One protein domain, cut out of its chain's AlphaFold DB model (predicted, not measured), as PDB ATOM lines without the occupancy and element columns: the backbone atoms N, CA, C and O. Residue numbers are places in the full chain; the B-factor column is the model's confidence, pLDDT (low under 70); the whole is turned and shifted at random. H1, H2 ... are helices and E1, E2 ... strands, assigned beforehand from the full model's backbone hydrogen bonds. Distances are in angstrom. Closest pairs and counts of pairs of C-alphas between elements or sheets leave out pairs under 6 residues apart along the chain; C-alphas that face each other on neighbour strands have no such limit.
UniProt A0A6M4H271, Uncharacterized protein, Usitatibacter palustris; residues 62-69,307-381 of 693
ATOM      1  N   PHE A  62     -16.043 -32.631  41.632       85.88
ATOM      2  CA  PHE A  62     -15.356 -33.907  41.536       85.88
ATOM      3  C   PHE A  62     -14.843 -34.313  42.919       85.88
ATOM      4  O   PHE A  62     -14.296 -33.496  43.659       85.88
ATOM      5  N   VAL A  63     -15.023 -35.583  43.263       82.06
ATOM      6  CA  VAL A  63     -14.617 -36.143  44.557       82.06
ATOM      7  C   VAL A  63     -13.411 -37.051  44.378       82.06
ATOM      8  O   VAL A  63     -12.383 -36.857  45.022       82.06
ATOM      9  N   SER A  64     -13.533 -38.053  43.509       76.75
ATOM     10  CA  SER A  64     -12.486 -39.048  43.294       76.75
ATOM     11  C   SER A  64     -12.729 -39.881  42.039       76.75
ATOM     12  O   SER A  64     -13.841 -39.963  41.517       76.75
ATOM     13  N   ASP A  65     -11.678 -40.560  41.583       78.88
ATOM     14  CA  ASP A  65     -11.838 -41.733  40.731       78.88
ATOM     15  C   ASP A  65     -12.542 -42.830  41.528       78.88
ATOM     16  O   ASP A  65     -12.263 -43.031  42.720       78.88
ATOM     17  N   VAL A  66     -13.430 -43.575  40.874       74.50
ATOM     18  CA  VAL A  66     -14.041 -44.722  41.542       74.50
ATOM     19  C   VAL A  66     -12.976 -45.789  41.755       74.50
ATOM     20  O   VAL A  66     -12.245 -46.149  40.829       74.50
ATOM     21  N   LYS A  67     -12.897 -46.316  42.978       67.81
ATOM     22  CA  LYS A  67     -12.022 -47.437  43.308       67.81
ATOM     23  C   LYS A  67     -12.838 -48.724  43.248       67.81
ATOM     24  O   LYS A  67     -13.756 -48.935  44.035       67.81
ATOM     25  N   TYR A  68     -12.484 -49.604  42.321       66.38
ATOM     26  CA  TYR A  68     -13.048 -50.949  42.253       66.38
ATOM     27  C   TYR A  68     -12.021 -51.940  42.772       66.38
ATOM     28  O   TYR A  68     -10.867 -51.922  42.352       66.38
ATOM     29  N   SER A  69     -12.453 -52.817  43.669       66.44
ATOM     30  CA  SER A  69     -11.691 -53.996  44.058       66.44
ATOM     31  C   SER A  69     -12.624 -55.189  43.942       66.44
ATOM     32  O   SER A  69     -13.527 -55.346  44.764       66.44
ATOM     33  N   GLY A 307     -16.761 -47.740  46.139       59.28
ATOM     34  CA  GLY A 307     -17.506 -46.712  45.409       59.28
ATOM     35  C   GLY A 307     -17.561 -45.432  46.233       59.28
ATOM     36  O   GLY A 307     -17.889 -45.534  47.395       59.28
ATOM     37  N   CYS A 308     -17.189 -44.282  45.663       61.91
ATOM     38  CA  CYS A 308     -17.336 -42.885  46.133       61.91
ATOM     39  C   CYS A 308     -17.269 -42.517  47.644       61.91
ATOM     40  O   CYS A 308     -17.594 -41.381  47.987       61.91
ATOM     41  N   GLY A 309     -16.820 -43.408  48.539       55.88
ATOM     42  CA  GLY A 309     -16.911 -43.276  49.999       55.88
ATOM     43  C   GLY A 309     -18.042 -44.115  50.623       55.88
ATOM     44  O   GLY A 309     -18.602 -45.014  50.003       55.88
ATOM     45  N   THR A 310     -18.387 -43.858  51.885       44.19
ATOM     46  CA  THR A 310     -19.474 -44.554  52.601       44.19
ATOM     47  C   THR A 310     -20.852 -44.162  52.046       44.19
ATOM     48  O   THR A 310     -21.552 -43.353  52.646       44.19
ATOM     49  N   GLY A 311     -21.259 -44.718  50.902       45.56
ATOM     50  CA  GLY A 311     -22.641 -44.601  50.423       45.56
ATOM     51  C   GLY A 311     -22.805 -44.614  48.908       45.56
ATOM     52  O   GLY A 311     -23.008 -43.571  48.296       45.56
ATOM     53  N   LEU A 312     -22.825 -45.800  48.299       37.41
ATOM     54  CA  LEU A 312     -23.459 -45.978  46.991       37.41
ATOM     55  C   LEU A 312     -24.980 -46.054  47.196       37.41
ATOM     56  O   LEU A 312     -25.467 -46.948  47.882       37.41
ATOM     57  N   GLY A 313     -25.723 -45.124  46.591       39.72
ATOM     58  CA  GLY A 313     -27.170 -45.265  46.397       39.72
ATOM     59  C   GLY A 313     -28.075 -44.744  47.512       39.72
ATOM     60  O   GLY A 313     -29.169 -45.273  47.677       39.72
ATOM     61  N   SER A 314     -27.676 -43.716  48.265       36.50
ATOM     62  CA  SER A 314     -28.648 -43.022  49.112       36.50
ATOM     63  C   SER A 314     -29.122 -41.739  48.436       36.50
ATOM     64  O   SER A 314     -28.326 -40.880  48.054       36.50
ATOM     65  N   ASP A 315     -30.437 -41.558  48.386       39.38
ATOM     66  CA  ASP A 315     -31.121 -40.314  48.009       39.38
ATOM     67  C   ASP A 315     -30.706 -39.098  48.883       39.38
ATOM     68  O   ASP A 315     -31.180 -37.972  48.684       39.38
ATOM     69  N   LYS A 316     -29.780 -39.309  49.836       42.06
ATOM     70  CA  LYS A 316     -29.222 -38.345  50.791       42.06
ATOM     71  C   LYS A 316     -28.133 -37.431  50.211       42.06
ATOM     72  O   LYS A 316     -27.736 -36.490  50.881       42.06
ATOM     73  N   GLY A 317     -27.724 -37.610  48.951       48.38
ATOM     74  CA  GLY A 317     -27.089 -36.535  48.173       48.38
ATOM     75  C   GLY A 317     -25.652 -36.149  48.541       48.38
ATOM     76  O   GLY A 317     -25.266 -35.011  48.288       48.38
ATOM     77  N   GLU A 318     -24.840 -37.048  49.098       63.94
ATOM     78  CA  GLU A 318     -23.453 -36.690  49.429       63.94
ATOM     79  C   GLU A 318     -22.462 -36.945  48.295       63.94
ATOM     80  O   GLU A 318     -21.644 -36.073  48.028       63.94
ATOM     81  N   THR A 319     -22.544 -38.070  47.591       72.12
ATOM     82  CA  THR A 319     -21.742 -38.352  46.393       72.12
ATOM     83  C   THR A 319     -22.527 -39.268  45.454       72.12
ATOM     84  O   THR A 319     -23.353 -40.065  45.896       72.12
ATOM     85  N   PHE A 320     -22.323 -39.138  44.147       74.31
ATOM     86  CA  PHE A 320     -22.940 -39.987  43.133       74.31
ATOM     87  C   PHE A 320     -21.902 -40.456  42.115       74.31
ATOM     88  O   PHE A 320     -20.898 -39.788  41.858       74.31
ATOM     89  N   PHE A 321     -22.156 -41.639  41.567       78.69
ATOM     90  CA  PHE A 321     -21.324 -42.279  40.561       78.69
ATOM     91  C   PHE A 321     -21.740 -41.831  39.160       78.69
ATOM     92  O   PHE A 321     -22.931 -41.783  38.854       78.69
ATOM     93  N   ASP A 322     -20.752 -41.564  38.313       81.06
ATOM     94  CA  ASP A 322     -20.932 -41.466  36.873       81.06
ATOM     95  C   ASP A 322     -19.945 -42.391  36.162       81.06
ATOM     96  O   ASP A 322     -18.766 -42.475  36.516       81.06
ATOM     97  N   THR A 323     -20.432 -43.091  35.142       78.62
ATOM     98  CA  THR A 323     -19.633 -44.020  34.338       78.62
ATOM     99  C   THR A 323     -18.528 -43.329  33.541       78.62
ATOM    100  O   THR A 323     -17.608 -43.998  33.069       78.62
ATOM    101  N   ILE A 324     -18.585 -42.002  33.378       82.12
ATOM    102  CA  ILE A 324     -17.545 -41.263  32.677       82.12
ATOM    103  C   ILE A 324     -16.225 -41.334  33.439       82.12
ATOM    104  O   ILE A 324     -16.140 -41.058  34.635       82.12
ATOM    105  N   THR A 325     -15.173 -41.738  32.738       85.56
ATOM    106  CA  THR A 325     -13.849 -41.913  33.337       85.56
ATOM    107  C   THR A 325     -13.122 -40.578  33.459       85.56
ATOM    108  O   THR A 325     -13.321 -39.668  32.656       85.56
ATOM    109  N   SER A 326     -12.186 -40.476  34.398       85.75
ATOM    110  CA  SER A 326     -11.290 -39.318  34.520       85.75
ATOM    111  C   SER A 326     -10.236 -39.221  33.414       85.75
ATOM    112  O   SER A 326      -9.437 -38.284  33.391       85.75
ATOM    113  N   LYS A 327     -10.230 -40.164  32.464       86.19
ATOM    114  CA  LYS A 327      -9.482 -40.044  31.207       86.19
ATOM    115  C   LYS A 327     -10.197 -39.145  30.198       86.19
ATOM    116  O   LYS A 327      -9.561 -38.706  29.245       86.19
ATOM    117  N   ASP A 328     -11.487 -38.866  30.397       89.12
ATOM    118  CA  ASP A 328     -12.237 -37.963  29.529       89.12
ATOM    119  C   ASP A 328     -11.669 -36.528  29.617       89.12
ATOM    120  O   ASP A 328     -11.514 -35.993  30.723       89.12
ATOM    121  N   PRO A 329     -11.360 -35.873  28.480       90.00
ATOM    122  CA  PRO A 329     -10.789 -34.527  28.472       90.00
ATOM    123  C   PRO A 329     -11.653 -33.476  29.179       90.00
ATOM    124  O   PRO A 329     -11.112 -32.577  29.826       90.00
ATOM    125  N   ASN A 330     -12.981 -33.591  29.098       90.75
ATOM    126  CA  ASN A 330     -13.912 -32.649  29.719       90.75
ATOM    127  C   ASN A 330     -13.955 -32.835  31.233       90.75
ATOM    128  O   ASN A 330     -13.973 -31.856  31.981       90.75
ATOM    129  N   VAL A 331     -13.891 -34.086  31.695       88.81
ATOM    130  CA  VAL A 331     -13.759 -34.396  33.123       88.81
ATOM    131  C   VAL A 331     -12.460 -33.818  33.667       88.81
ATOM    132  O   VAL A 331     -12.477 -33.107  34.670       88.81
ATOM    133  N   GLN A 332     -11.335 -34.034  32.983       90.25
ATOM    134  CA  GLN A 332     -10.062 -33.456  33.410       90.25
ATOM    135  C   GLN A 332     -10.080 -31.925  33.404       90.25
ATOM    136  O   GLN A 332      -9.491 -31.303  34.287       90.25
ATOM    137  N   ALA A 333     -10.732 -31.299  32.422       89.06
ATOM    138  CA  ALA A 333     -10.891 -29.849  32.378       89.06
ATOM    139  C   ALA A 333     -11.683 -29.329  33.589       89.06
ATOM    140  O   ALA A 333     -11.237 -28.383  34.239       89.06
ATOM    141  N   ALA A 334     -12.789 -29.983  33.950       87.19
ATOM    142  CA  ALA A 334     -13.569 -29.634  35.136       87.19
ATOM    143  C   ALA A 334     -12.776 -29.833  36.440       87.19
ATOM    144  O   ALA A 334     -12.791 -28.957  37.304       87.19
ATOM    145  N   ILE A 335     -12.011 -30.922  36.566       86.62
ATOM    146  CA  ILE A 335     -11.146 -31.157  37.736       86.62
ATOM    147  C   ILE A 335     -10.093 -30.051  37.866       86.62
ATOM    148  O   ILE A 335      -9.886 -29.526  38.961       86.62
ATOM    149  N   ARG A 336      -9.461 -29.646  36.755       87.81
ATOM    150  CA  ARG A 336      -8.493 -28.536  36.753       87.81
ATOM    151  C   ARG A 336      -9.140 -27.225  37.191       87.81
ATOM    152  O   ARG A 336      -8.538 -26.508  37.980       87.81
ATOM    153  N   GLN A 337     -10.360 -26.922  36.743       85.75
ATOM    154  CA  GLN A 337     -11.083 -25.722  37.192       85.75
ATOM    155  C   GLN A 337     -11.332 -25.722  38.708       85.75
ATOM    156  O   GLN A 337     -11.297 -24.667  39.333       85.75
ATOM    157  N   GLN A 338     -11.533 -26.897  39.306       81.12
ATOM    158  CA  GLN A 338     -11.768 -27.051  40.744       81.12
ATOM    159  C   GLN A 338     -10.472 -27.080  41.571       81.12
ATOM    160  O   GLN A 338     -10.480 -26.698  42.737       81.12
ATOM    161  N   SER A 339      -9.357 -27.500  40.971       78.69
ATOM    162  CA  SER A 339      -8.067 -27.738  41.644       78.69
ATOM    163  C   SER A 339      -6.994 -26.699  41.277       78.69
ATOM    164  O   SER A 339      -5.808 -27.017  41.184       78.69
ATOM    165  N   GLY A 340      -7.397 -25.453  41.000       81.31
ATOM    166  CA  GLY A 340      -6.459 -24.355  40.724       81.31
ATOM    167  C   GLY A 340      -5.609 -24.536  39.456       81.31
ATOM    168  O   GLY A 340      -4.486 -24.047  39.390       81.31
ATOM    169  N   GLY A 341      -6.117 -25.259  38.456       83.44
ATOM    170  CA  GLY A 341      -5.487 -25.462  37.146       83.44
ATOM    171  C   GLY A 341      -4.691 -26.761  36.992       83.44
ATOM    172  O   GLY A 341      -4.301 -27.099  35.874       83.44
ATOM    173  N   THR A 342      -4.484 -27.525  38.067       82.44
ATOM    174  CA  THR A 342      -3.699 -28.774  38.035       82.44
ATOM    175  C   THR A 342      -4.577 -30.011  38.208       82.44
ATOM    176  O   THR A 342      -5.680 -29.931  38.741       82.44
ATOM    177  N   LEU A 343      -4.116 -31.163  37.713       81.81
ATOM    178  CA  LEU A 343      -4.751 -32.451  38.001       81.81
ATOM    179  C   LEU A 343      -4.105 -33.064  39.252       81.81
ATOM    180  O   LEU A 343      -2.882 -33.229  39.258       81.81
ATOM    181  N   PRO A 344      -4.888 -33.437  40.279       78.88
ATOM    182  CA  PRO A 344      -4.379 -34.180  41.431       78.88
ATOM    183  C   PRO A 344      -3.677 -35.493  41.032       78.88
ATOM    184  O   PRO A 344      -4.052 -36.143  40.053       78.88
ATOM    185  N   GLN A 345      -2.665 -35.912  41.801       74.25
ATOM    186  CA  GLN A 345      -1.965 -37.181  41.561       74.25
ATOM    187  C   GLN A 345      -2.909 -38.387  41.722       74.25
ATOM    188  O   GLN A 345      -3.680 -38.461  42.675       74.25
ATOM    189  N   GLY A 346      -2.823 -39.352  40.797       69.56
ATOM    190  CA  GLY A 346      -3.630 -40.582  40.798       69.56
ATOM    191  C   GLY A 346      -4.929 -40.516  39.982       69.56
ATOM    192  O   GLY A 346      -5.562 -41.550  39.783       69.56
ATOM    193  N   ILE A 347      -5.295 -39.339  39.463       72.88
ATOM    194  CA  ILE A 347      -6.439 -39.147  38.558       72.88
ATOM    195  C   ILE A 347      -6.127 -39.737  37.174       72.88
ATOM    196  O   ILE A 347      -5.045 -39.511  36.629       72.88
ATOM    197  N   GLY A 348      -7.076 -40.467  36.585       68.62
ATOM    198  CA  GLY A 348      -6.953 -41.055  35.243       68.62
ATOM    199  C   GLY A 348      -6.428 -42.490  35.241       68.62
ATOM    200  O   GLY A 348      -6.241 -43.077  34.172       68.62
ATOM    201  N   GLN A 349      -6.191 -43.069  36.419       65.75
ATOM    202  CA  GLN A 349      -5.741 -44.455  36.559       65.75
ATOM    203  C   GLN A 349      -6.909 -45.442  36.673       65.75
ATOM    204  O   GLN A 349      -6.741 -46.617  36.347       65.75
ATOM    205  N   SER A 350      -8.099 -44.982  37.078       64.31
ATOM    206  CA  SER A 350      -9.285 -45.839  37.166       64.31
ATOM    207  C   SER A 350      -9.920 -46.111  35.799       64.31
ATOM    208  O   SER A 350      -9.920 -45.271  34.896       64.31
ATOM    209  N   ILE A 351     -10.467 -47.319  35.652       64.38
ATOM    210  CA  ILE A 351     -11.140 -47.798  34.438       64.38
ATOM    211  C   ILE A 351     -12.669 -47.719  34.508       64.38
ATOM    212  O   ILE A 351     -13.304 -47.895  33.475       64.38
ATOM    213  N   GLY A 352     -13.271 -47.482  35.680       70.19
ATOM    214  CA  GLY A 352     -14.717 -47.700  35.849       70.19
ATOM    215  C   GLY A 352     -15.582 -46.462  36.096       70.19
ATOM    216  O   GLY A 352     -16.793 -46.608  36.177       70.19
ATOM    217  N   GLY A 353     -15.004 -45.258  36.162       80.06
ATOM    218  CA  GLY A 353     -15.764 -44.001  36.192       80.06
ATOM    219  C   GLY A 353     -15.306 -43.022  37.271       80.06
ATOM    220  O   GLY A 353     -14.191 -43.131  37.795       80.06
ATOM    221  N   THR A 354     -16.158 -42.052  37.596       82.56
ATOM    222  CA  THR A 354     -15.845 -40.924  38.486       82.56
ATOM    223  C   THR A 354     -16.934 -40.658  39.520       82.56
ATOM    224  O   THR A 354     -18.108 -40.978  39.335       82.56
ATOM    225  N   CYS A 355     -16.521 -40.082  40.645       83.19
ATOM    226  CA  CYS A 355     -17.376 -39.716  41.763       83.19
ATOM    227  C   CYS A 355     -17.545 -38.206  41.830       83.19
ATOM    228  O   CYS A 355     -16.562 -37.463  41.810       83.19
ATOM    229  N   TRP A 356     -18.790 -37.767  41.973       84.56
ATOM    230  CA  TRP A 356     -19.160 -36.358  41.978       84.56
ATOM    231  C   TRP A 356     -20.082 -36.035  43.145       84.56
ATOM    232  O   TRP A 356     -20.732 -36.914  43.705       84.56
ATOM    233  N   LYS A 357     -20.159 -34.761  43.511       84.44
ATOM    234  CA  LYS A 357     -21.016 -34.247  44.576       84.44
ATOM    235  C   LYS A 357     -21.711 -32.975  44.123       84.44
ATOM    236  O   LYS A 357     -21.065 -32.057  43.626       84.44
ATOM    237  N   CYS A 358     -23.020 -32.894  44.328       78.12
ATOM    238  CA  CYS A 358     -23.726 -31.634  44.143       78.12
ATOM    239  C   CYS A 358     -23.520 -30.711  45.350       78.12
ATOM    240  O   CYS A 358     -23.404 -31.201  46.478       78.12
ATOM    241  N   PRO A 359     -23.492 -29.381  45.143       72.81
ATOM    242  CA  PRO A 359     -23.532 -28.429  46.245       72.81
ATOM    243  C   PRO A 359     -24.743 -28.661  47.152       72.81
ATOM    244  O   PRO A 359     -25.760 -29.225  46.740       72.81
ATOM    245  N   VAL A 360     -24.641 -28.198  48.394       64.75
ATOM    246  CA  VAL A 360     -25.716 -28.324  49.385       64.75
ATOM    247  C   VAL A 360     -27.020 -27.721  48.846       64.75
ATOM    248  O   VAL A 360     -27.022 -26.628  48.284       64.75
ATOM    249  N   GLY A 361     -28.129 -28.455  48.986       61.72
ATOM    250  CA  GLY A 361     -29.442 -28.068  48.450       61.72
ATOM    251  C   GLY A 361     -29.685 -28.473  46.991       61.72
ATOM    252  O   GLY A 361     -30.802 -28.302  46.494       61.72
ATOM    253  N   TYR A 362     -28.696 -29.067  46.314       71.88
ATOM    254  CA  TYR A 362     -28.806 -29.521  44.929       71.88
ATOM    255  C   TYR A 362     -28.792 -31.055  44.807       71.88
ATOM    256  O   TYR A 362     -28.119 -31.758  45.559       71.88
ATOM    257  N   LYS A 363     -29.539 -31.591  43.836       74.19
ATOM    258  CA  LYS A 363     -29.486 -32.980  43.360       74.19
ATOM    259  C   LYS A 363     -28.904 -33.045  41.968       74.19
ATOM    260  O   LYS A 363     -28.994 -32.088  41.208       74.19
ATOM    261  N   ARG A 364     -28.384 -34.215  41.616       74.31
ATOM    262  CA  ARG A 364     -28.079 -34.546  40.231       74.31
ATOM    263  C   ARG A 364     -29.354 -34.391  39.393       74.31
ATOM    264  O   ARG A 364     -30.368 -34.999  39.729       74.31
ATOM    265  N   MET A 365     -29.302 -33.560  38.351       68.38
ATOM    266  CA  MET A 365     -30.358 -33.521  37.334       68.38
ATOM    267  C   MET A 365     -30.330 -34.839  36.557       68.38
ATOM    268  O   MET A 365     -29.255 -35.377  36.285       68.38
ATOM    269  N   ASP A 366     -31.488 -35.399  36.247       60.59
ATOM    270  CA  ASP A 366     -31.635 -36.686  35.579       60.59
ATOM    271  C   ASP A 366     -31.109 -36.638  34.136       60.59
ATOM    272  O   ASP A 366     -31.747 -36.130  33.224       60.59
ATOM    273  N   GLY A 367     -29.900 -37.176  33.940       56.25
ATOM    274  CA  GLY A 367     -29.354 -37.661  32.662       56.25
ATOM    275  C   GLY A 367     -29.117 -36.652  31.528       56.25
ATOM    276  O   GLY A 367     -28.418 -36.991  30.578       56.25
ATOM    277  N   SER A 368     -29.650 -35.434  31.600       60.53
ATOM    278  CA  SER A 368     -29.659 -34.469  30.491       60.53
ATOM    279  C   SER A 368     -28.394 -33.610  30.407       60.53
ATOM    280  O   SER A 368     -27.920 -33.310  29.314       60.53
ATOM    281  N   ALA A 369     -27.806 -33.245  31.548       74.12
ATOM    282  CA  ALA A 369     -26.546 -32.503  31.611       74.12
ATOM    283  C   ALA A 369     -25.374 -33.435  31.960       74.12
ATOM    284  O   ALA A 369     -25.542 -34.263  32.851       74.12
ATOM    285  N   PRO A 370     -24.184 -33.314  31.347       84.25
ATOM    286  CA  PRO A 370     -23.006 -34.070  31.773       84.25
ATOM    287  C   PRO A 370     -22.550 -33.657  33.180       84.25
ATOM    288  O   PRO A 370     -22.737 -32.513  33.589       84.25
ATOM    289  N   VAL A 371     -21.901 -34.564  33.914       84.06
ATOM    290  CA  VAL A 371     -21.470 -34.326  35.312       84.06
ATOM    291  C   VAL A 371     -20.408 -33.246  35.478       84.06
ATOM    292  O   VAL A 371     -20.375 -32.567  36.497       84.06
ATOM    293  N   TYR A 372     -19.600 -33.032  34.444       86.81
ATOM    294  CA  TYR A 372     -18.636 -31.937  34.348       86.81
ATOM    295  C   TYR A 372     -19.267 -30.621  33.852       86.81
ATOM    296  O   TYR A 372     -18.580 -29.608  33.737       86.81
ATOM    297  N   GLY A 373     -20.559 -30.623  33.508       84.06
ATOM    298  CA  GLY A 373     -21.273 -29.459  32.997       84.06
ATOM    299  C   GLY A 373     -21.726 -28.505  34.103       84.06
ATOM    300  O   GLY A 373     -22.023 -28.910  35.225       84.06
ATOM    301  N   ALA A 374     -21.878 -27.224  33.758       81.94
ATOM    302  CA  ALA A 374     -22.352 -26.180  34.675       81.94
ATOM    303  C   ALA A 374     -23.799 -26.377  35.170       81.94
ATOM    304  O   ALA A 374     -24.241 -25.654  36.056       81.94
ATOM    305  N   GLN A 375     -24.530 -27.335  34.597       80.56
ATOM    306  CA  GLN A 375     -25.904 -27.677  34.963       80.56
ATOM    307  C   GLN A 375     -26.029 -29.124  35.462       80.56
ATOM    308  O   GLN A 375     -27.097 -29.715  35.389       80.56
ATOM    309  N   ALA A 376     -24.942 -29.728  35.944       80.50
ATOM    310  CA  ALA A 376     -24.980 -31.097  36.457       80.50
ATOM    311  C   ALA A 376     -25.969 -31.254  37.629       80.50
ATOM    312  O   ALA A 376     -26.583 -32.315  37.790       80.50
ATOM    313  N   CYS A 377     -26.133 -30.201  38.431       81.62
ATOM    314  CA  CYS A 377     -26.890 -30.202  39.672       81.62
ATOM    315  C   CYS A 377     -28.018 -29.159  39.662       81.62
ATOM    316  O   CYS A 377     -27.789 -27.992  39.350       81.62
ATOM    317  N   GLY A 378     -29.225 -29.560  40.068       73.38
ATOM    318  CA  GLY A 378     -30.421 -28.722  40.201       73.38
ATOM    319  C   GLY A 378     -30.913 -28.654  41.635       73.38
ATOM    320  O   GLY A 378     -30.772 -29.624  42.376       73.38
ATOM    321  N   SER A 379     -31.457 -27.518  42.066       67.81
ATOM    322  CA  SER A 379     -31.922 -27.380  43.448       67.81
ATOM    323  C   SER A 379     -33.093 -28.325  43.714       67.81
ATOM    324  O   SER A 379     -34.078 -28.301  42.980       67.81
ATOM    325  N   LYS A 380     -33.023 -29.126  44.783       60.88
ATOM    326  CA  LYS A 380     -34.136 -30.006  45.187       60.88
ATOM    327  C   LYS A 380     -35.368 -29.209  45.624       60.88
ATOM    328  O   LYS A 380     -36.480 -29.680  45.467       60.88
ATOM    329  N   THR A 381     -35.139 -28.039  46.210       67.25
ATOM    330  CA  THR A 381     -36.114 -27.214  46.931       67.25
ATOM    331  C   THR A 381     -35.591 -25.771  46.982       67.25
ATOM    332  O   THR A 381     -34.692 -25.420  46.214       67.25
TER     333      THR A 381
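What this domain is: This is residues 62 to 69 and 307 to 381 of the 693 residues of an uncharacterized protein of Usitatibacter palustris (UniProt A0A6M4H271). There is little regular structure: loops make most of this model, round a small sheet E1 - E3 - E2, with helix H1 grazing it towards one end and the hairpin E4 and E5 at the other. The printed part has 83 residues, 27 in one named helix and five named strands, ordered E1 E2 H1 E3 E4 E5; the class is mixed and both sheets are antiparallel. It is compact, radius of gyration of the C-alphas 12.3 A, spanning 35 by 29 by 21 A.

Where its parts are: E1 is residues 62 to 65, from C-alpha 62 at (-15.356, -33.907, 41.536); E3 is 354 to 357, 10.4 A; E2 is 320 to 322. H1 is 329 to 338, 14.4 A. E4 is 362 to 364; E5, 377 to 379, ends at C-alpha 379 (-31.922, -27.380, 43.448).

How they stand to each other: Inner strand E3 pairs with E1 (N 63 to O 355, 2.8 A) and E2 (N 320 to O 356, 2.8 A). H1 is on this sheet but only grazes it; the closest C-alphas of E1 and H1, Phe 62 and Ile 335, are 6.3 A apart. Every O i to N i+4 pair in H1 is within hydrogen-bond range. In the hairpin, N 363 and O 378 are 2.7 A apart. H1 and E5 are apart.

The domain as a whole: Residues 70 to 306 are not printed; C-alphas 69 and 307 are 9.4 A apart. The links H1 to E3 and E4 to E5 are long. Mean pLDDT of the printed part is 73.1, with residues 307 to 318 among those under 70.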